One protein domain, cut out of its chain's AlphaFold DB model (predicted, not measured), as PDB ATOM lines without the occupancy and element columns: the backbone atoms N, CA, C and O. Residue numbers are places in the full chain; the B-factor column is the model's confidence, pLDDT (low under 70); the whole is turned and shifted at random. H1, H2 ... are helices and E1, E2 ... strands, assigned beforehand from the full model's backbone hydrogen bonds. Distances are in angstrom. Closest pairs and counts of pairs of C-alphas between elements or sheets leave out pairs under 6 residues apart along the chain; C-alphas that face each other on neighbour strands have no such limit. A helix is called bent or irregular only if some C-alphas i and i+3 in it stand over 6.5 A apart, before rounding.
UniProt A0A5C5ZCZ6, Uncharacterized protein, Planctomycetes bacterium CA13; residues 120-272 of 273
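What this domain is: This is residues 120 to 272 of the 273 residues of an uncharacterized protein of Planctomycetes bacterium CA13 (UniProt A0A5C5ZCZ6). A strongly twisted sheet of five strands is covered on one face by three helices, H3, H4 and H5, while H6 packs at the sheet's edge strand E5. Toward the other edge, at E2, H1, H2 and the loop of residues 153 to 165 form one end of the longest axis. The 153 printed residues hold six named helices and five named strands, along the chain E1 E2 H1 H2 H3 E3 H4 E4 H5 E5 H6; the sheet is mixed, in the order E2 E1 E3 E4 E5, and the class is mixed, helices and strands. The whole is compact, with a radius of gyration of the C-alphas of 15.6 A and spans of 46 by 39 by 29 A.

How they stand to each other: E1, residues 120 to 126, and E2, residues 132 to 135, form an antiparallel hairpin, with N 125 and O 133 2.9 A apart. H1, residues 141 to 152, is not on the sheet and touches no helix. H2, residues 166 to 171, only grazes the sheet with its residues 166 to 170. H3, residues 177 to 191, is on the sheet; its closest C-alpha pair with E2 is Leu 177 and His 133, 4.6 A. E3, residues 196 to 201, is parallel to E1, with N 122 and O 198 2.8 A apart. H4, residues 207 to 217, is 8.0 A in height over the sheet. H3, with residues 177 to 182 alone, touches H4, closest at the C-alphas of Arg 178 and Glu 213, 6.5 A; they run the same way at a shallow tilt of 34 degrees, only just short of steep. E4, residues 226 to 230, is parallel to E3, with N 199 and O 227 2.8 A apart. H5, residues 233 to 246, is over E4 and E5, residues 250 to 252, at a height of 9.7 A, and runs along the strands. E5 is parallel to E4, with N 230 and O 251 2.9 A apart. H3, H4 and H5 on one face of the sheet give two layers, helices over strands. E3, H4, E4 and E4, H5, E5 are strand-helix-strand units, two parallel neighbour strands joined through a helix, with right-handed crossovers. H6, residues 261 to 270, only grazes the sheet with its residues 264 to 270. Every O i to N i+4 pair is within hydrogen-bond range in H1, H2, H3, H4 and H6, and 8 of 10 in H5.

Where its parts are: E1 begins at C-alpha 120, (161.031, 179.305, 184.033), and is 19.1 A long. H1 is 16.3 A, H3 21.0 A, E3 16.0 A and H4 15.3 A long. H5, 19.0 A, is irregular: C-alphas 242 and 245 are 8.2 A apart. H6, 14.3 A, ends at C-alpha 270, (158.112, 166.765, 170.585).

The domain as a whole: The C-alphas farthest apart, Gly 153 and Gln 245, are 46.9 A apart. The printed part has no cut; the link from H1 to H2 is long, 13 residues. Mean pLDDT of the printed part is 73.2, with 50 residues under 70, among them 188 to 196, 216 to 225 and 252 to 272.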
ATOM      1  N   ILE A 120     161.636 177.971 183.999       72.38
ATOM      2  CA  ILE A 120     161.031 179.305 184.033       72.38
ATOM      3  C   ILE A 120     161.009 179.859 182.613       72.38
ATOM      4  O   ILE A 120     162.061 180.017 181.992       72.38
ATOM      5  N   ARG A 121     159.818 180.215 182.130       80.44
ATOM      6  CA  ARG A 121     159.651 180.948 180.877       80.44
ATOM      7  C   ARG A 121     160.144 182.389 181.015       80.44
ATOM      8  O   ARG A 121     159.762 183.098 181.946       80.44
ATOM      9  N   LEU A 122     160.963 182.804 180.059       82.94
ATOM     10  CA  LEU A 122     161.460 184.159 179.884       82.94
ATOM     11  C   LEU A 122     161.249 184.558 178.423       82.94
ATOM     12  O   LEU A 122     161.882 184.006 177.528       82.94
ATOM     13  N   ASP A 123     160.356 185.507 178.180       83.62
ATOM     14  CA  ASP A 123     160.156 186.102 176.864       83.62
ATOM     15  C   ASP A 123     161.214 187.185 176.652       83.62
ATOM     16  O   ASP A 123     161.319 188.126 177.446       83.62
ATOM     17  N   VAL A 124     162.035 186.996 175.619       86.88
ATOM     18  CA  VAL A 124     163.142 187.882 175.266       86.88
ATOM     19  C   VAL A 124     162.620 189.033 174.419       86.88
ATOM     20  O   VAL A 124     161.818 188.827 173.510       86.88
ATOM     21  N   ILE A 125     163.085 190.235 174.741       86.75
ATOM     22  CA  ILE A 125     162.685 191.496 174.125       86.75
ATOM     23  C   ILE A 125     163.943 192.317 173.855       86.75
ATOM     24  O   ILE A 125     164.831 192.380 174.710       86.75
ATOM     25  N   ILE A 126     164.006 192.988 172.707       87.25
ATOM     26  CA  ILE A 126     165.140 193.850 172.364       87.25
ATOM     27  C   ILE A 126     164.820 195.345 172.495       87.25
ATOM     28  O   ILE A 126     163.839 195.850 171.953       87.25
ATOM     29  N   GLY A 127     165.695 196.072 173.197       86.25
ATOM     30  CA  GLY A 127     165.632 197.534 173.330       86.25
ATOM     31  C   GLY A 127     166.360 198.307 172.216       86.25
ATOM     32  O   GLY A 127     167.052 197.733 171.376       86.25
ATOM     33  N   LYS A 128     166.297 199.646 172.264       82.81
ATOM     34  CA  LYS A 128     166.804 200.605 171.249       82.81
ATOM     35  C   LYS A 128     168.291 200.504 170.881       82.81
ATOM     36  O   LYS A 128     168.731 201.075 169.888       82.81
ATOM     37  N   GLN A 129     169.088 199.809 171.687       81.88
ATOM     38  CA  GLN A 129     170.534 199.621 171.492       81.88
ATOM     39  C   GLN A 129     170.906 198.157 171.237       81.88
ATOM     40  O   GLN A 129     172.047 197.763 171.462       81.88
ATOM     41  N   HIS A 130     169.935 197.341 170.821       78.31
ATOM     42  CA  HIS A 130     170.088 195.892 170.710       78.31
ATOM     43  C   HIS A 130     170.478 195.207 172.031       78.31
ATOM     44  O   HIS A 130     171.096 194.143 172.045       78.31
ATOM     45  N   ALA A 131     170.127 195.832 173.158       83.50
ATOM     46  CA  ALA A 131     170.266 195.230 174.474       83.50
ATOM     47  C   ALA A 131     169.149 194.203 174.671       83.50
ATOM     48  O   ALA A 131     167.991 194.501 174.362       83.50
ATOM     49  N   SER A 132     169.491 193.022 175.195       87.56
ATOM     50  CA  SER A 132     168.511 191.965 175.422       87.56
ATOM     51  C   SER A 132     167.922 192.038 176.832       87.56
ATOM     52  O   SER A 132     168.616 192.117 177.852       87.56
ATOM     53  N   HIS A 133     166.599 192.057 176.877       89.56
ATOM     54  CA  HIS A 133     165.789 192.111 178.080       89.56
ATOM     55  C   HIS A 133     164.910 190.868 178.145       89.56
ATOM     56  O   HIS A 133     164.665 190.217 177.130       89.56
ATOM     57  N   ALA A 134     164.468 190.504 179.345       85.25
ATOM     58  CA  ALA A 134     163.645 189.319 179.520       85.25
ATOM     59  C   ALA A 134     162.557 189.531 180.566       85.25
ATOM     60  O   ALA A 134     162.810 190.060 181.654       85.25
ATOM     61  N   HIS A 135     161.349 189.062 180.255       82.56
ATOM     62  CA  HIS A 135     160.200 189.166 181.144       82.56
ATOM     63  C   HIS A 135     159.425 187.848 181.264       82.56
ATOM     64  O   HIS A 135     159.471 186.997 180.386       82.56
ATOM     65  N   LYS A 136     158.687 187.667 182.365       75.44
ATOM     66  CA  LYS A 136     157.990 186.406 182.705       75.44
ATOM     67  C   LYS A 136     156.519 186.357 182.260       75.44
ATOM     68  O   LYS A 136     155.800 185.447 182.656       75.44
ATOM     69  N   LEU A 137     156.038 187.357 181.512       65.62
ATOM     70  CA  LEU A 137     154.597 187.564 181.279       65.62
ATOM     71  C   LEU A 137     154.029 186.875 180.033       65.62
ATOM     72  O   LEU A 137     152.820 186.936 179.822       65.62
ATOM     73  N   GLY A 138     154.837 186.207 179.207       65.81
ATOM     74  CA  GLY A 138     154.291 185.453 178.083       65.81
ATOM     75  C   GLY A 138     153.492 186.325 177.121       65.81
ATOM     76  O   GLY A 138     154.009 187.239 176.480       65.81
ATOM     77  N   LYS A 139     152.214 185.992 176.972       57.78
ATOM     78  CA  LYS A 139     151.265 186.660 176.071       57.78
ATOM     79  C   LYS A 139     150.696 187.953 176.623       57.78
ATOM     80  O   LYS A 139     150.332 188.830 175.848       57.78
ATOM     81  N   ASP A 140     150.660 188.069 177.942       70.25
ATOM     82  CA  ASP A 140     150.135 189.251 178.612       70.25
ATOM     83  C   ASP A 140     151.161 190.386 178.613       70.25
ATOM     84  O   ASP A 140     150.850 191.487 179.057       70.25
ATOM     85  N   PHE A 141     152.371 190.134 178.094       77.19
ATOM     86  CA  PHE A 141     153.434 191.125 178.017       77.19
ATOM     87  C   PHE A 141     152.989 192.383 177.272       77.19
ATOM     88  O   PHE A 141     153.138 193.464 177.823       77.19
ATOM     89  N   GLU A 142     152.398 192.260 176.080       75.38
ATOM     90  CA  GLU A 142     152.016 193.429 175.277       75.38
ATOM     91  C   GLU A 142     150.956 194.276 175.996       75.38
ATOM     92  O   GLU A 142     151.113 195.482 176.165       75.38
ATOM     93  N   ALA A 143     149.901 193.636 176.511       79.19
ATOM     94  CA  ALA A 143     148.843 194.326 177.246       79.19
ATOM     95  C   ALA A 143     149.369 194.985 178.534       79.19
ATOM     96  O   ALA A 143     149.009 196.119 178.849       79.19
ATOM     97  N   TRP A 144     150.238 194.286 179.266       84.88
ATOM     98  CA  TRP A 144     150.886 194.818 180.460       84.88
ATOM     99  C   TRP A 144     151.818 195.988 180.129       84.88
ATOM    100  O   TRP A 144     151.792 196.996 180.832       84.88
ATOM    101  N   PHE A 145     152.598 195.882 179.052       84.94
ATOM    102  CA  PHE A 145     153.542 196.905 178.620       84.94
ATOM    103  C   PHE A 145     152.814 198.200 178.267       84.94
ATOM    104  O   PHE A 145     153.137 199.251 178.819       84.94
ATOM    105  N   GLN A 146     151.758 198.119 177.453       83.56
ATOM    106  CA  GLN A 146     150.936 199.284 177.109       83.56
ATOM    107  C   GLN A 146     150.305 199.938 178.353       83.56
ATOM    108  O   GLN A 146     150.253 201.167 178.460       83.56
ATOM    109  N   GLU A 147     149.873 199.144 179.338       84.88
ATOM    110  CA  GLU A 147     149.352 199.676 180.601       84.88
ATOM    111  C   GLU A 147     150.445 200.361 181.442       84.88
ATOM    112  O   GLU A 147     150.182 201.413 182.028       84.88
ATOM    113  N   GLN A 148     151.678 199.839 181.463       84.81
ATOM    114  CA  GLN A 148     152.810 200.509 182.120       84.81
ATOM    115  C   GLN A 148     153.123 201.863 181.476       84.81
ATOM    116  O   GLN A 148     153.272 202.860 182.188       84.81
ATOM    117  N   LEU A 149     153.144 201.935 180.140       86.56
ATOM    118  CA  LEU A 149     153.358 203.194 179.419       86.56
ATOM    119  C   LEU A 149     152.287 204.235 179.766       86.56
ATOM    120  O   LEU A 149     152.601 205.405 180.007       86.56
ATOM    121  N   ARG A 150     151.025 203.795 179.864       83.75
ATOM    122  CA  ARG A 150     149.889 204.642 180.252       83.75
ATOM    123  C   ARG A 150     150.022 205.169 181.682       83.75
ATOM    124  O   ARG A 150     149.729 206.338 181.923       83.75
ATOM    125  N   GLN A 151     150.442 204.327 182.627       83.88
ATOM    126  CA  GLN A 151     150.588 204.702 184.038       83.88
ATOM    127  C   GLN A 151     151.751 205.666 184.278       83.88
ATOM    128  O   GLN A 151     151.623 206.577 185.095       83.88
ATOM    129  N   GLN A 152     152.861 205.496 183.558       80.50
ATOM    130  CA  GLN A 152     154.043 206.348 183.698       80.50
ATOM    131  C   GLN A 152     153.975 207.642 182.868       80.50
ATOM    132  O   GLN A 152     154.859 208.490 182.981       80.50
ATOM    133  N   GLY A 153     152.921 207.832 182.066       79.62
ATOM    134  CA  GLY A 153     152.748 209.037 181.250       79.62
ATOM    135  C   GLY A 153     153.816 209.178 180.166       79.62
ATOM    136  O   GLY A 153     154.242 210.292 179.858       79.62
ATOM    137  N   VAL A 154     154.276 208.051 179.614       78.81
ATOM    138  CA  VAL A 154     155.312 208.025 178.577       78.81
ATOM    139  C   VAL A 154     154.805 208.718 177.306       78.81
ATOM    140  O   VAL A 154     153.626 208.637 176.962       78.81
ATOM    141  N   ALA A 155     155.699 209.430 176.613       74.94
ATOM    142  CA  ALA A 155     155.383 210.124 175.368       74.94
ATOM    143  C   ALA A 155     154.770 209.172 174.325       74.94
ATOM    144  O   ALA A 155     155.275 208.071 174.117       74.94
ATOM    145  N   SER A 156     153.739 209.638 173.612       70.31
ATOM    146  CA  SER A 156     152.970 208.845 172.637       70.31
ATOM    147  C   SER A 156     153.784 208.288 171.464       70.31
ATOM    148  O   SER A 156     153.278 207.470 170.706       70.31
ATOM    149  N   GLU A 157     155.016 208.760 171.279       75.56
ATOM    150  CA  GLU A 157     155.929 208.309 170.227       75.56
ATOM    151  C   GLU A 157     156.657 207.007 170.581       75.56
ATOM    152  O   GLU A 157     157.173 206.350 169.683       75.56
ATOM    153  N   LYS A 158     156.704 206.621 171.866       82.75
ATOM    154  CA  LYS A 158     157.301 205.355 172.299       82.75
ATOM    155  C   LYS A 158     156.198 204.333 172.536       82.75
ATOM    156  O   LYS A 158     155.423 204.469 173.479       82.75
ATOM    157  N   THR A 159     156.130 203.324 171.678       80.88
ATOM    158  CA  THR A 159     155.046 202.323 171.692       80.88
ATOM    159  C   THR A 159     155.555 200.891 171.742       80.88
ATOM    160  O   THR A 159     154.813 200.004 172.153       80.88
ATOM    161  N   SER A 160     156.820 200.677 171.381       84.50
ATOM    162  CA  SER A 160     157.482 199.377 171.342       84.50
ATOM    163  C   SER A 160     158.678 199.360 172.296       84.50
ATOM    164  O   SER A 160     159.330 200.393 172.454       84.50
ATOM    165  N   PRO A 161     159.051 198.208 172.886       85.06
ATOM    166  CA  PRO A 161     160.284 198.079 173.664       85.06
ATOM    167  C   PRO A 161     161.548 198.552 172.927       85.06
ATOM    168  O   PRO A 161     162.456 199.105 173.550       85.06
ATOM    169  N   SER A 162     161.576 198.432 171.597       86.94
ATOM    170  CA  SER A 162     162.661 198.930 170.740       86.94
ATOM    171  C   SER A 162     162.829 200.457 170.764       86.94
ATOM    172  O   SER A 162     163.859 200.966 170.328       86.94
ATOM    173  N   ASP A 163     161.846 201.205 171.271       87.00
ATOM    174  CA  ASP A 163     161.891 202.669 171.378       87.00
ATOM    175  C   ASP A 163     162.596 203.151 172.658       87.00
ATOM    176  O   ASP A 163     162.908 204.344 172.790       87.00
ATOM    177  N   PHE A 164     162.867 202.231 173.591       88.31
ATOM    178  CA  PHE A 164     163.387 202.516 174.927       88.31
ATOM    179  C   PHE A 164     164.851 202.114 175.072       88.31
ATOM    180  O   PHE A 164     165.312 201.104 174.529       88.31
ATOM    181  N   THR A 165     165.609 202.911 175.822       90.25
ATOM    182  CA  THR A 165     166.968 202.534 176.228       90.25
ATOM    183  C   THR A 165     166.924 201.425 177.284       90.25
ATOM    184  O   THR A 165     165.890 201.167 177.897       90.25
ATOM    185  N   SER A 166     168.061 200.767 177.527       88.56
ATOM    186  CA  SER A 166     168.131 199.702 178.537       88.56
ATOM    187  C   SER A 166     167.783 200.207 179.946       88.56
ATOM    188  O   SER A 166     167.109 199.510 180.701       88.56
ATOM    189  N   GLU A 167     168.186 201.437 180.277       89.81
ATOM    190  CA  GLU A 167     167.859 202.085 181.554       89.81
ATOM    191  C   GLU A 167     166.352 202.328 181.681       89.81
ATOM    192  O   GLU A 167     165.753 201.915 182.671       89.81
ATOM    193  N   GLU A 168     165.720 202.889 180.646       89.31
ATOM    194  CA  GLU A 168     164.275 203.149 180.628       89.31
ATOM    195  C   GLU A 168     163.455 201.850 180.735       89.31
ATOM    196  O   GLU A 168     162.458 201.795 181.452       89.31
ATOM    197  N   LEU A 169     163.890 200.771 180.071       88.81
ATOM    198  CA  LEU A 169     163.252 199.455 180.202       88.81
ATOM    199  C   LEU A 169     163.387 198.895 181.623       88.81
ATOM    200  O   LEU A 169     162.426 198.342 182.158       88.81
ATOM    201  N   CYS A 170     164.544 199.071 182.264       88.12
ATOM    202  CA  CYS A 170     164.727 198.655 183.653       88.12
ATOM    203  C   CYS A 170     163.833 199.461 184.613       88.12
ATOM    204  O   CYS A 170     163.276 198.880 185.543       88.12
ATOM    205  N   GLU A 171     163.649 200.765 184.378       88.50
ATOM    206  CA  GLU A 171     162.735 201.625 185.151       88.50
ATOM    207  C   GLU A 171     161.260 201.228 184.982       88.50
ATOM    208  O   GLU A 171     160.476 201.314 185.930       88.50
ATOM    209  N   LEU A 172     160.892 200.708 183.808       85.12
ATOM    210  CA  LEU A 172     159.586 200.092 183.544       85.12
ATOM    211  C   LEU A 172     159.418 198.712 184.210       85.12
ATOM    212  O   LEU A 172     158.363 198.093 184.094       85.12
ATOM    213  N   GLY A 173     160.439 198.219 184.918       85.06
ATOM    214  CA  GLY A 173     160.423 196.914 185.577       85.06
ATOM    215  C   GLY A 173     160.800 195.751 184.659       85.06
ATOM    216  O   GLY A 173     160.538 194.600 185.004       85.06
ATOM    217  N   ILE A 174     161.418 196.027 183.506       88.38
ATOM    218  CA  ILE A 174     161.864 195.024 182.534       88.38
ATOM    219  C   ILE A 174     163.395 194.892 182.607       88.38
ATOM    220  O   ILE A 174     164.129 195.601 181.911       88.38
ATOM    221  N   PRO A 175     163.920 193.984 183.444       87.25
ATOM    222  CA  PRO A 175     165.357 193.810 183.593       87.25
ATOM    223  C   PRO A 175     166.005 193.198 182.347       87.25
ATOM    224  O   PRO A 175     165.365 192.562 181.505       87.25
ATOM    225  N   THR A 176     167.321 193.361 182.269       90.06
ATOM    226  CA  THR A 176     168.150 192.701 181.251       90.06
ATOM    227  C   THR A 176     168.092 191.176 181.395       90.06
ATOM    228  O   THR A 176     167.904 190.645 182.498       90.06
ATOM    229  N   LEU A 177     168.310 190.449 180.299       86.69
ATOM    230  CA  LEU A 177     168.349 188.984 180.319       86.69
ATOM    231  C   LEU A 177     169.426 188.472 181.294       86.69
ATOM    232  O   LEU A 177     169.151 187.611 182.136       86.69
ATOM    233  N   ARG A 178     170.619 189.074 181.281       84.81
ATOM    234  CA  ARG A 178     171.673 188.815 182.274       84.81
ATOM    235  C   ARG A 178     171.208 188.982 183.726       84.81
ATOM    236  O   ARG A 178     171.554 188.143 184.561       84.81
ATOM    237  N   GLN A 179     170.456 190.038 184.046       84.81
ATOM    238  CA  GLN A 179     169.919 190.249 185.399       84.81
ATOM    239  C   GLN A 179     168.918 189.149 185.775       84.81
ATOM    240  O   GLN A 179     169.063 188.555 186.842       84.81
ATOM    241  N   GLN A 180     167.987 188.791 184.883       82.38
ATOM    242  CA  GLN A 180     167.037 187.692 185.120       82.38
ATOM    243  C   GLN A 180     167.745 186.361 185.374       82.38
ATOM    244  O   GLN A 180     167.426 185.642 186.324       82.38
ATOM    245  N   ILE A 181     168.753 186.033 184.564       79.06
ATOM    246  CA  ILE A 181     169.522 184.805 184.757       79.06
ATOM    247  C   ILE A 181     170.263 184.843 186.103       79.06
ATOM    248  O   ILE A 181     170.280 183.848 186.831       79.06
ATOM    249  N   ALA A 182     170.857 185.980 186.474       77.44
ATOM    250  CA  ALA A 182     171.529 186.129 187.763       77.44
ATOM    251  C   ALA A 182     170.567 185.930 188.949       77.44
ATOM    252  O   ALA A 182     170.921 185.226 189.900       77.44
ATOM    253  N   GLU A 183     169.349 186.470 188.873       78.12
ATOM    254  CA  GLU A 183     168.300 186.286 189.882       78.12
ATOM    255  C   GLU A 183     167.886 184.820 190.025       78.12
ATOM    256  O   GLU A 183     167.854 184.293 191.139       78.12
ATOM    257  N   ILE A 184     167.638 184.122 188.911       73.12
ATOM    258  CA  ILE A 184     167.270 182.698 188.923       73.12
ATOM    259  C   ILE A 184     168.401 181.858 189.522       73.12
ATOM    260  O   ILE A 184     168.166 180.980 190.357       73.12
ATOM    261  N   ARG A 185     169.656 182.155 189.172       72.00
ATOM    262  CA  ARG A 185     170.822 181.470 189.752       72.00
ATOM    263  C   ARG A 185     170.953 181.729 191.248       72.00
ATOM    264  O   ARG A 185     171.264 180.799 191.993       72.00
ATOM    265  N   ALA A 186     170.741 182.964 191.697       70.44
ATOM    266  CA  ALA A 186     170.747 183.301 193.117       70.44
ATOM    267  C   ALA A 186     169.626 182.555 193.854       70.44
ATOM    268  O   ALA A 186     169.882 181.926 194.881       70.44
ATOM    269  N   TYR A 187     168.421 182.529 193.284       71.38
ATOM    270  CA  TYR A 187     167.286 181.785 193.818       71.38
ATOM    271  C   TYR A 187     167.590 180.287 193.948       71.38
ATOM    272  O   TYR A 187     167.389 179.720 195.023       71.38
ATOM    273  N   ASN A 188     168.136 179.664 192.898       65.62
ATOM    274  CA  ASN A 188     168.536 178.255 192.885       65.62
ATOM    275  C   ASN A 188     169.547 177.930 193.988       65.62
ATOM    276  O   ASN A 188     169.394 176.929 194.689       65.62
ATOM    277  N   ARG A 189     170.548 178.797 194.196       66.75
ATOM    278  CA  ARG A 189     171.539 178.637 195.274       66.75
ATOM    279  C   ARG A 189     170.898 178.725 196.655       66.75
ATOM    280  O   ARG A 189     171.146 177.859 197.489       66.75
ATOM    281  N   THR A 190     170.071 179.742 196.888       64.00
ATOM    282  CA  THR A 190     169.434 179.988 198.190       64.00
ATOM    283  C   THR A 190     168.448 178.884 198.562       64.00
ATOM    284  O   THR A 190     168.438 178.420 199.700       64.00
ATOM    285  N   HIS A 191     167.652 178.415 197.600       63.00
ATOM    286  CA  HIS A 191     166.573 177.451 197.837       63.00
ATOM    287  C   HIS A 191     166.962 176.006 197.516       63.00
ATOM    288  O   HIS A 191     166.116 175.118 197.605       63.00
ATOM    289  N   LYS A 192     168.228 175.761 197.138       63.28
ATOM    290  CA  LYS A 192     168.745 174.452 196.703       63.28
ATOM    291  C   LYS A 192     167.862 173.801 195.629       63.28
ATOM    292  O   LYS A 192     167.603 172.601 195.671       63.28
ATOM    293  N   ARG A 193     167.382 174.613 194.685       59.94
ATOM    294  CA  ARG A 193     166.587 174.168 193.532       59.94
ATOM    295  C   ARG A 193     167.435 174.176 192.267       59.94
ATOM    296  O   ARG A 193     168.462 174.848 192.204       59.94
ATOM    297  N   SER A 194     166.979 173.438 191.264       65.31
ATOM    298  CA  SER A 194     167.581 173.402 189.934       65.31
ATOM    299  C   SER A 194     166.576 173.894 188.898       65.31
ATOM    300  O   SER A 194     166.205 173.143 188.005       65.31
ATOM    301  N   LEU A 195     166.107 175.140 189.039       65.06
ATOM    302  CA  LEU A 195     165.240 175.749 188.032       65.06
ATOM    303  C   LEU A 195     166.050 176.044 186.766       65.06
ATOM    304  O   LEU A 195     167.109 176.679 186.833       65.06
ATOM    305  N   GLY A 196     165.551 175.580 185.629       68.38
ATOM    306  CA  GLY A 196     166.052 175.933 184.313       68.38
ATOM    307  C   GLY A 196     165.356 177.152 183.728       68.38
ATOM    308  O   GLY A 196     164.471 177.745 184.345       68.38
ATOM    309  N   ILE A 197     165.768 177.519 182.522       76.56
ATOM    310  CA  ILE A 197     165.196 178.626 181.763       76.56
ATOM    311  C   ILE A 197     164.709 178.135 180.403       76.56
ATOM    312  O   ILE A 197     165.371 177.340 179.734       76.56
ATOM    313  N   LEU A 198     163.547 178.635 180.010       80.81
ATOM    314  CA  LEU A 198     163.015 178.554 178.662       80.81
ATOM    315  C   LEU A 198     163.022 179.974 178.097       80.81
ATOM    316  O   LEU A 198     162.247 180.815 178.548       80.81
ATOM    317  N   LEU A 199     163.914 180.240 177.150       84.56
ATOM    318  CA  LEU A 199     164.036 181.533 176.488       84.56
ATOM    319  C   LEU A 199     163.158 181.542 175.245       84.56
ATOM    320  O   LEU A 199     163.474 180.853 174.281       84.56
ATOM    321  N   CYS A 200     162.077 182.309 175.263       81.75
ATOM    322  CA  CYS A 200     161.216 182.491 174.104       81.75
ATOM    323  C   CYS A 200     161.693 183.705 173.309       81.75
ATOM    324  O   CYS A 200     161.632 184.832 173.797       81.75
ATOM    325  N   VAL A 201     162.158 183.461 172.091       82.00
ATOM    326  CA  VAL A 201     162.686 184.455 171.161       82.00
ATOM    327  C   VAL A 201     161.632 184.722 170.100       82.00
ATOM    328  O   VAL A 201     161.194 183.781 169.443       82.00
ATOM    329  N   ARG A 202     161.217 185.986 169.977       74.56
ATOM    330  CA  ARG A 202     160.208 186.428 168.999       74.56
ATOM    331  C   ARG A 202     160.724 187.453 167.998       74.56
ATOM    332  O   ARG A 202     160.126 187.651 166.952       74.56
ATOM    333  N   ASP A 203     161.809 188.136 168.348       74.31
ATOM    334  CA  ASP A 203     162.421 189.137 167.487       74.31
ATOM    335  C   ASP A 203     163.351 188.459 166.467       74.31
ATOM    336  O   ASP A 203     164.099 187.536 166.805       74.31
ATOM    337  N   ASP A 204     163.347 188.950 165.231       72.00
ATOM    338  CA  ASP A 204     164.224 188.456 164.168       72.00
ATOM    339  C   ASP A 204     165.681 188.900 164.386       72.00
ATOM    340  O   ASP A 204     165.957 189.992 164.890       72.00
ATOM    341  N   TYR A 205     166.642 188.078 163.952       69.25
ATOM    342  CA  TYR A 205     168.086 188.396 163.944       69.25
ATOM    343  C   TYR A 205     168.754 188.639 165.312       69.25
ATOM    344  O   TYR A 205     169.892 189.104 165.385       69.25
ATOM    345  N   VAL A 206     168.108 188.263 166.413       75.31
ATOM    346  CA  VAL A 206     168.646 188.445 167.782       75.31
ATOM    347  C   VAL A 206     169.458 187.250 168.282       75.31
ATOM    348  O   VAL A 206     169.989 187.248 169.395       75.31
ATOM    349  N   GLY A 207     169.586 186.216 167.445       73.62
ATOM    350  CA  GLY A 207     170.234 184.955 167.785       73.62
ATOM    351  C   GLY A 207     171.635 185.127 168.372       73.62
ATOM    352  O   GLY A 207     171.949 184.546 169.409       73.62
ATOM    353  N   GLN A 208     172.468 185.980 167.771       75.75
ATOM    354  CA  GLN A 208     173.831 186.183 168.264       75.75
ATOM    355  C   GLN A 208     173.874 186.770 169.680       75.75
ATOM    356  O   GLN A 208     174.625 186.281 170.523       75.75
ATOM    357  N   GLN A 209     173.039 187.771 169.961       80.69
ATOM    358  CA  GLN A 209     172.986 188.426 171.272       80.69
ATOM    359  C   GLN A 209     172.547 187.439 172.358       80.69
ATOM    360  O   GLN A 209     173.164 187.359 173.419       80.69
ATOM    361  N   ILE A 210     171.529 186.626 172.060       80.50
ATOM    362  CA  ILE A 210     171.023 185.604 172.981       80.50
ATOM    363  C   ILE A 210     172.078 184.532 173.237       80.50
ATOM    364  O   ILE A 210     172.280 184.130 174.385       80.50
ATOM    365  N   ALA A 211     172.771 184.078 172.190       74.69
ATOM    366  CA  ALA A 211     173.836 183.092 172.322       74.69
ATOM    367  C   ALA A 211     174.977 183.609 173.209       74.69
ATOM    368  O   ALA A 211     175.399 182.903 174.127       74.69
ATOM    369  N   ASP A 212     175.424 184.847 172.986       75.75
ATOM    370  CA  ASP A 212     176.473 185.480 173.784       75.75
ATOM    371  C   ASP A 212     176.043 185.609 175.254       75.75
ATOM    372  O   ASP A 212     176.777 185.198 176.158       75.75
ATOM    373  N   GLU A 213     174.832 186.101 175.525       78.50
ATOM    374  CA  GLU A 213     174.330 186.229 176.896       78.50
ATOM    375  C   GLU A 213     174.186 184.883 177.609       78.50
ATOM    376  O   GLU A 213     174.625 184.744 178.757       78.50
ATOM    377  N   CYS A 214     173.649 183.869 176.928       71.12
ATOM    378  CA  CYS A 214     173.565 182.514 177.464       71.12
ATOM    379  C   CYS A 214     174.954 181.945 177.759       71.12
ATOM    380  O   CYS A 214     175.161 181.335 178.811       71.12
ATOM    381  N   TYR A 215     175.917 182.165 176.861       72.12
ATOM    382  CA  TYR A 215     177.287 181.690 177.013       72.12
ATOM    383  C   TYR A 215     177.969 182.325 178.225       72.12
ATOM    384  O   TYR A 215     178.446 181.608 179.110       72.12
ATOM    385  N   PHE A 216     177.933 183.656 178.336       67.56
ATOM    386  CA  PHE A 216     178.519 184.369 179.474       67.56
ATOM    387  C   PHE A 216     177.837 184.033 180.804       67.56
ATOM    388  O   PHE A 216     178.482 184.047 181.856       67.56
ATOM    389  N   CYS A 217     176.546 183.692 180.781       66.94
ATOM    390  CA  CYS A 217     175.808 183.325 181.987       66.94
ATOM    391  C   CYS A 217     175.900 181.834 182.353       66.94
ATOM    392  O   CYS A 217     175.468 181.461 183.451       66.94
ATOM    393  N   GLY A 218     176.500 180.998 181.499       61.31
ATOM    394  CA  GLY A 218     176.664 179.559 181.719       61.31
ATOM    395  C   GLY A 218     175.389 178.741 181.492       61.31
ATOM    396  O   GLY A 218     175.158 177.780 182.219       61.31
ATOM    397  N   TYR A 219     174.562 179.156 180.531       67.94
ATOM    398  CA  TYR A 219     173.349 178.472 180.067       67.94
ATOM    399  C   TYR A 219     173.470 178.091 178.579       67.94
ATOM    400  O   TYR A 219     172.507 178.174 177.818       67.94
ATOM    401  N   PHE A 220     174.672 177.710 178.142       63.38
ATOM    402  CA  PHE A 220     174.991 177.473 176.736       63.38
ATOM    403  C   PHE A 220     175.695 176.129 176.558       63.38
ATOM    404  O   PHE A 220     176.923 176.025 176.502       63.38
ATOM    405  N   GLY A 221     174.880 175.081 176.464       52.09
ATOM    406  CA  GLY A 221     175.334 173.722 176.216       52.09
ATOM    407  C   GLY A 221     174.265 172.680 176.527       52.09
ATOM    408  O   GLY A 221     173.315 172.925 177.263       52.09
ATOM    409  N   ARG A 222     174.445 171.464 176.001       54.81
ATOM    410  CA  ARG A 222     173.475 170.359 176.134       54.81
ATOM    411  C   ARG A 222     173.079 170.033 177.579       54.81
ATOM    412  O   ARG A 222     171.949 169.624 177.836       54.81
ATOM    413  N   ARG A 223     174.023 170.151 178.515       56.03
ATOM    414  CA  ARG A 223     173.826 169.794 179.931       56.03
ATOM    415  C   ARG A 223     173.209 170.918 180.753       56.03
ATOM    416  O   ARG A 223     172.736 170.642 181.850       56.03
ATOM    417  N   ASP A 224     173.200 172.137 180.229       63.00
ATOM    418  CA  ASP A 224     172.633 173.266 180.944       63.00
ATOM    419  C   ASP A 224     171.103 173.187 180.872       63.00
ATOM    420  O   ASP A 224     170.557 172.758 179.849       63.00
ATOM    421  N   PRO A 225     170.386 173.554 181.946       69.75
ATOM    422  CA  PRO A 225     168.931 173.541 181.971       69.75
ATOM    423  C   PRO A 225     168.398 174.786 181.244       69.75
ATOM    424  O   PRO A 225     167.782 175.659 181.847       69.75
ATOM    425  N   CYS A 226     168.724 174.895 179.957       75.56
ATOM    426  CA  CYS A 226     168.365 175.985 179.062       75.56
ATOM    427  C   CYS A 226     167.711 175.404 177.813       75.56
ATOM    428  O   CYS A 226     168.287 174.520 177.171       75.56
ATOM    429  N   VAL A 227     166.539 175.915 177.465       78.62
ATOM    430  CA  VAL A 227     165.877 175.653 176.187       78.62
ATOM    431  C   VAL A 227     165.657 176.993 175.506       78.62
ATOM    432  O   VAL A 227     165.148 177.919 176.133       78.62
ATOM    433  N   ILE A 228     166.051 177.104 174.240       81.62
ATOM    434  CA  ILE A 228     165.808 178.302 173.433       81.62
ATOM    435  C   ILE A 228     164.694 177.968 172.456       81.62
ATOM    436  O   ILE A 228     164.811 177.042 171.654       81.62
ATOM    437  N   ALA A 229     163.602 178.699 172.559       81.19
ATOM    438  CA  ALA A 229     162.408 178.482 171.783       81.19
ATOM    439  C   ALA A 229     162.192 179.655 170.828       81.19
ATOM    440  O   ALA A 229     162.264 180.808 171.245       81.19
ATOM    441  N   PHE A 230     161.937 179.349 169.564       78.38
ATOM    442  CA  PHE A 230     161.682 180.322 168.504       78.38
ATOM    443  C   PHE A 230     160.244 180.161 168.036       78.38
ATOM    444  O   PHE A 230     159.746 179.040 167.988       78.38
ATOM    445  N   ASP A 231     159.569 181.248 167.701       72.88
ATOM    446  CA  ASP A 231     158.249 181.215 167.062       72.88
ATOM    447  C   ASP A 231     158.329 181.016 165.541       72.88
ATOM    448  O   ASP A 231     157.408 180.466 164.930       72.88
ATOM    449  N   ASP A 232     159.452 181.405 164.945       72.56
ATOM    450  CA  ASP A 232     159.711 181.273 163.522       72.56
ATOM    451  C   ASP A 232     160.703 180.143 163.178       72.56
ATOM    452  O   ASP A 232     161.748 179.928 163.805       72.56
ATOM    453  N   THR A 233     160.355 179.409 162.120       73.19
ATOM    454  CA  THR A 233     161.131 178.274 161.609       73.19
ATOM    455  C   THR A 233     162.401 178.737 160.905       73.19
ATOM    456  O   THR A 233     163.412 178.027 160.952       73.19
ATOM    457  N   GLU A 234     162.371 179.900 160.251       75.31
ATOM    458  CA  GLU A 234     163.536 180.450 159.560       75.31
ATOM    459  C   GLU A 234     164.596 180.892 160.576       75.31
ATOM    460  O   GLU A 234     165.727 180.396 160.515       75.31
ATOM    461  N   ASN A 235     164.197 181.660 161.594       74.19
ATOM    462  CA  ASN A 235     165.046 182.046 162.726       74.19
ATOM    463  C   ASN A 235     165.660 180.838 163.449       74.19
ATOM    464  O   ASN A 235     166.873 180.795 163.681       74.19
ATOM    465  N   LEU A 236     164.852 179.816 163.766       77.69
ATOM    466  CA  LEU A 236     165.350 178.574 164.366       77.69
ATOM    467  C   LEU A 236     166.410 177.910 163.479       77.69
ATOM    468  O   LEU A 236     167.463 177.487 163.962       77.69
ATOM    469  N   SER A 237     166.129 177.804 162.180       71.25
ATOM    470  CA  SER A 237     167.007 177.137 161.217       71.25
ATOM    471  C   SER A 237     168.327 177.885 161.042       71.25
ATOM    472  O   SER A 237     169.385 177.256 160.958       71.25
ATOM    473  N   GLU A 238     168.291 179.216 160.984       76.19
ATOM    474  CA  GLU A 238     169.486 180.055 160.912       76.19
ATOM    475  C   GLU A 238     170.328 179.918 162.185       76.19
ATOM    476  O   GLU A 238     171.519 179.598 162.113       76.19
ATOM    477  N   PHE A 239     169.695 180.035 163.352       75.25
ATOM    478  CA  PHE A 239     170.359 179.860 164.638       75.25
ATOM    479  C   PHE A 239     171.010 178.474 164.754       75.25
ATOM    480  O   PHE A 239     172.179 178.340 165.127       75.25
ATOM    481  N   GLN A 240     170.288 177.420 164.369       71.12
ATOM    482  CA  GLN A 240     170.799 176.056 164.408       71.12
ATOM    483  C   GLN A 240     171.987 175.854 163.461       71.12
ATOM    484  O   GLN A 240     172.929 175.150 163.826       71.12
ATOM    485  N   LYS A 241     171.991 176.473 162.271       71.19
ATOM    486  CA  LYS A 241     173.133 176.412 161.339       71.19
ATOM    487  C   LYS A 241     174.389 177.020 161.958       71.19
ATOM    488  O   LYS A 241     175.452 176.406 161.876       71.19
ATOM    489  N   VAL A 242     174.265 178.180 162.601       71.56
ATOM    490  CA  VAL A 242     175.397 178.897 163.213       71.56
ATOM    491  C   VAL A 242     175.924 178.166 164.453       71.56
ATOM    492  O   VAL A 242     177.136 178.033 164.638       71.56
ATOM    493  N   TYR A 243     175.031 177.632 165.291       68.50
ATOM    494  CA  TYR A 243     175.382 177.071 166.601       68.50
ATOM    495  C   TYR A 243     175.322 175.535 166.682       68.50
ATOM    496  O   TYR A 243     175.387 174.970 167.776       68.50
ATOM    497  N   LYS A 244     175.282 174.834 165.540       66.31
ATOM    498  CA  LYS A 244     175.162 173.362 165.434       66.31
ATOM    499  C   LYS A 244     176.125 172.589 166.343       66.31
ATOM    500  O   LYS A 244     175.759 171.585 166.948       66.31
ATOM    501  N   GLN A 245     177.358 173.074 166.462       60.78
ATOM    502  CA  GLN A 245     178.436 172.448 167.236       60.78
ATOM    503  C   GLN A 245     178.201 172.422 168.759       60.78
ATOM    504  O   GLN A 245     178.860 171.658 169.463       60.78
ATOM    505  N   PHE A 246     177.270 173.228 169.281       56.56
ATOM    506  CA  PHE A 246     177.048 173.385 170.722       56.56
ATOM    507  C   PHE A 246     175.967 172.456 171.297       56.56
ATOM    508  O   PHE A 246     175.795 172.418 172.518       56.56
ATOM    509  N   ASN A 247     175.291 171.656 170.455       60.22
ATOM    510  CA  ASN A 247     174.242 170.712 170.872       60.22
ATOM    511  C   ASN A 247     173.208 171.368 171.817       60.22
ATOM    512  O   ASN A 247     172.899 170.853 172.895       60.22
ATOM    513  N   LEU A 248     172.734 172.551 171.425       64.75
ATOM    514  CA  LEU A 248     171.752 173.331 172.176       64.75
ATOM    515  C   LEU A 248     170.374 172.666 172.109       64.75
ATOM    516  O   LEU A 248     170.051 171.996 171.127       64.75
ATOM    517  N   ARG A 249     169.559 172.865 173.149       71.81
ATOM    518  CA  ARG A 249     168.160 172.425 173.152       71.81
ATOM    519  C   ARG A 249     167.323 173.535 172.541       71.81
ATOM    520  O   ARG A 249     167.175 174.594 173.149       71.81
ATOM    521  N   LEU A 250     166.859 173.299 171.321       72.31
ATOM    522  CA  LEU A 250     166.107 174.269 170.541       72.31
ATOM    523  C   LEU A 250     164.701 173.737 170.288       72.31
ATOM    524  O   LEU A 250     164.541 172.543 170.035       72.31
ATOM    525  N   VAL A 251     163.707 174.614 170.353       73.69
ATOM    526  CA  VAL A 251     162.298 174.265 170.146       73.69
ATOM    527  C   VAL A 251     161.653 175.279 169.211       73.69
ATOM    528  O   VAL A 251     161.940 176.470 169.289       73.69
ATOM    529  N   LEU A 252     160.779 174.804 168.328       68.75
ATOM    530  CA  LEU A 252     159.881 175.659 167.557       68.75
ATOM    531  C   LEU A 252     158.542 175.743 168.292       68.75
ATOM    532  O   LEU A 252     157.919 174.711 168.542       68.75
ATOM    533  N   ILE A 253     158.090 176.947 168.622       67.25
ATOM    534  CA  ILE A 253     156.754 177.198 169.153       67.25
ATOM    535  C   ILE A 253     155.845 177.511 167.959       67.25
ATOM    536  O   ILE A 253     156.053 178.526 167.299       67.25
ATOM    537  N   PRO A 254     154.840 176.677 167.651       56.66
ATOM    538  CA  PRO A 254     153.987 176.899 166.490       56.66
ATOM    539  C   PRO A 254     153.243 178.244 166.578       56.66
ATOM    540  O   PRO A 254     152.611 178.563 167.586       56.66
ATOM    541  N   ALA A 255     153.292 179.019 165.491       53.12
ATOM    542  CA  ALA A 255     152.779 180.391 165.407       53.12
ATOM    543  C   ALA A 255     151.237 180.525 165.390       53.12
ATOM    544  O   ALA A 255     150.704 181.636 165.375       53.12
ATOM    545  N   ASN A 256     150.482 179.421 165.380       43.34
ATOM    546  CA  ASN A 256     149.040 179.469 165.137       43.34
ATOM    547  C   ASN A 256     148.223 179.667 166.423       43.34
ATOM    548  O   ASN A 256     147.851 178.711 167.097       43.34
ATOM    549  N   GLY A 257     147.846 180.921 166.682       43.25
ATOM    550  CA  GLY A 257     146.785 181.284 167.625       43.25
ATOM    551  C   GLY A 257     147.257 181.515 169.064       43.25
ATOM    552  O   GLY A 257     148.457 181.588 169.335       43.25
ATOM    553  N   PRO A 258     146.327 181.717 170.016       39.94
ATOM    554  CA  PRO A 258     146.689 182.000 171.392       39.94
ATOM    555  C   PRO A 258     147.385 180.783 172.036       39.94
ATOM    556  O   PRO A 258     146.734 180.029 172.731       39.94
ATOM    557  N   GLN A 259     148.725 180.716 171.953       51.88
ATOM    558  CA  GLN A 259     149.627 179.834 172.728       51.88
ATOM    559  C   GLN A 259     149.165 179.628 174.179       51.88
ATOM    560  O   GLN A 259     149.306 180.499 175.046       51.88
ATOM    561  N   THR A 260     148.564 178.491 174.433       50.06
ATOM    562  CA  THR A 260     148.302 178.025 175.784       50.06
ATOM    563  C   THR A 260     149.554 177.325 176.299       50.06
ATOM    564  O   THR A 260     150.416 176.916 175.519       50.06
ATOM    565  N   ASP A 261     149.666 177.146 177.614       51.41
ATOM    566  CA  ASP A 261     150.741 176.325 178.186       51.41
ATOM    567  C   ASP A 261     150.749 174.899 177.592       51.41
ATOM    568  O   ASP A 261     151.787 174.247 177.567       51.41
ATOM    569  N   GLN A 262     149.618 174.435 177.037       51.66
ATOM    570  CA  GLN A 262     149.505 173.157 176.328       51.66
ATOM    571  C   GLN A 262     150.268 173.122 175.001       51.66
ATOM    572  O   GLN A 262     150.926 172.123 174.726       51.66
ATOM    573  N   ASP A 263     150.226 174.184 174.197       52.91
ATOM    574  CA  ASP A 263     150.941 174.227 172.909       52.91
ATOM    575  C   ASP A 263     152.458 174.212 173.131       52.91
ATOM    576  O   ASP A 263     153.228 173.606 172.385       52.91
ATOM    577  N   LEU A 264     152.882 174.863 174.214       56.94
ATOM    578  CA  LEU A 264     154.274 174.957 174.616       56.94
ATOM    579  C   LEU A 264     154.773 173.638 175.224       56.94
ATOM    580  O   LEU A 264     155.887 173.211 174.929       56.94
ATOM    581  N   GLN A 265     153.924 172.945 175.989       58.44
ATOM    582  CA  GLN A 265     154.199 171.593 176.469       58.44
ATOM    583  C   GLN A 265     154.316 170.595 175.307       58.44
ATOM    584  O   GLN A 265     155.287 169.853 175.251       58.44
ATOM    585  N   GLN A 266     153.409 170.634 174.327       55.78
ATOM    586  CA  GLN A 266     153.480 169.767 173.142       55.78
ATOM    587  C   GLN A 266     154.764 169.983 172.329       55.78
ATOM    588  O   GLN A 266     155.346 169.025 171.823       55.78
ATOM    589  N   ALA A 267     155.227 171.231 172.221       56.25
ATOM    590  CA  ALA A 267     156.485 171.554 171.554       56.25
ATOM    591  C   ALA A 267     157.715 171.035 172.327       56.25
ATOM    592  O   ALA A 267     158.683 170.585 171.712       56.25
ATOM    593  N   LEU A 268     157.672 171.062 173.664       57.25
ATOM    594  CA  LEU A 268     158.710 170.484 174.525       57.25
ATOM    595  C   LEU A 268     158.718 168.949 174.446       57.25
ATOM    596  O   LEU A 268     159.785 168.362 174.270       57.25
ATOM    597  N   ASP A 269     157.546 168.314 174.477       56.56
ATOM    598  CA  ASP A 269     157.397 166.858 174.386       56.56
ATOM    599  C   ASP A 269     157.883 166.338 173.014       56.56
ATOM    600  O   ASP A 269     158.581 165.326 172.923       56.56
ATOM    601  N   ALA A 270     157.605 167.072 171.927       49.84
ATOM    602  CA  ALA A 270     158.112 166.765 170.585       49.84
ATOM    603  C   ALA A 270     159.646 166.877 170.470       49.84
ATOM    604  O   ALA A 270     160.251 166.266 169.584       49.84
ATOM    605  N   ALA A 271     160.288 167.631 171.366       44.69
ATOM    606  CA  ALA A 271     161.737 167.797 171.417       44.69
ATOM    607  C   ALA A 271     162.461 166.700 172.231       44.69
ATOM    608  O   ALA A 271     163.684 166.782 172.385       44.69
ATOM    609  N   ASN A 272     161.749 165.656 172.691       46.28
ATOM    610  CA  ASN A 272     162.247 164.602 173.592       46.28
ATOM    611  C   ASN A 272     162.857 165.172 174.890       46.28
ATOM    612  O   ASN A 272     163.999 164.848 175.243       46.28
TER     613      ASN A 272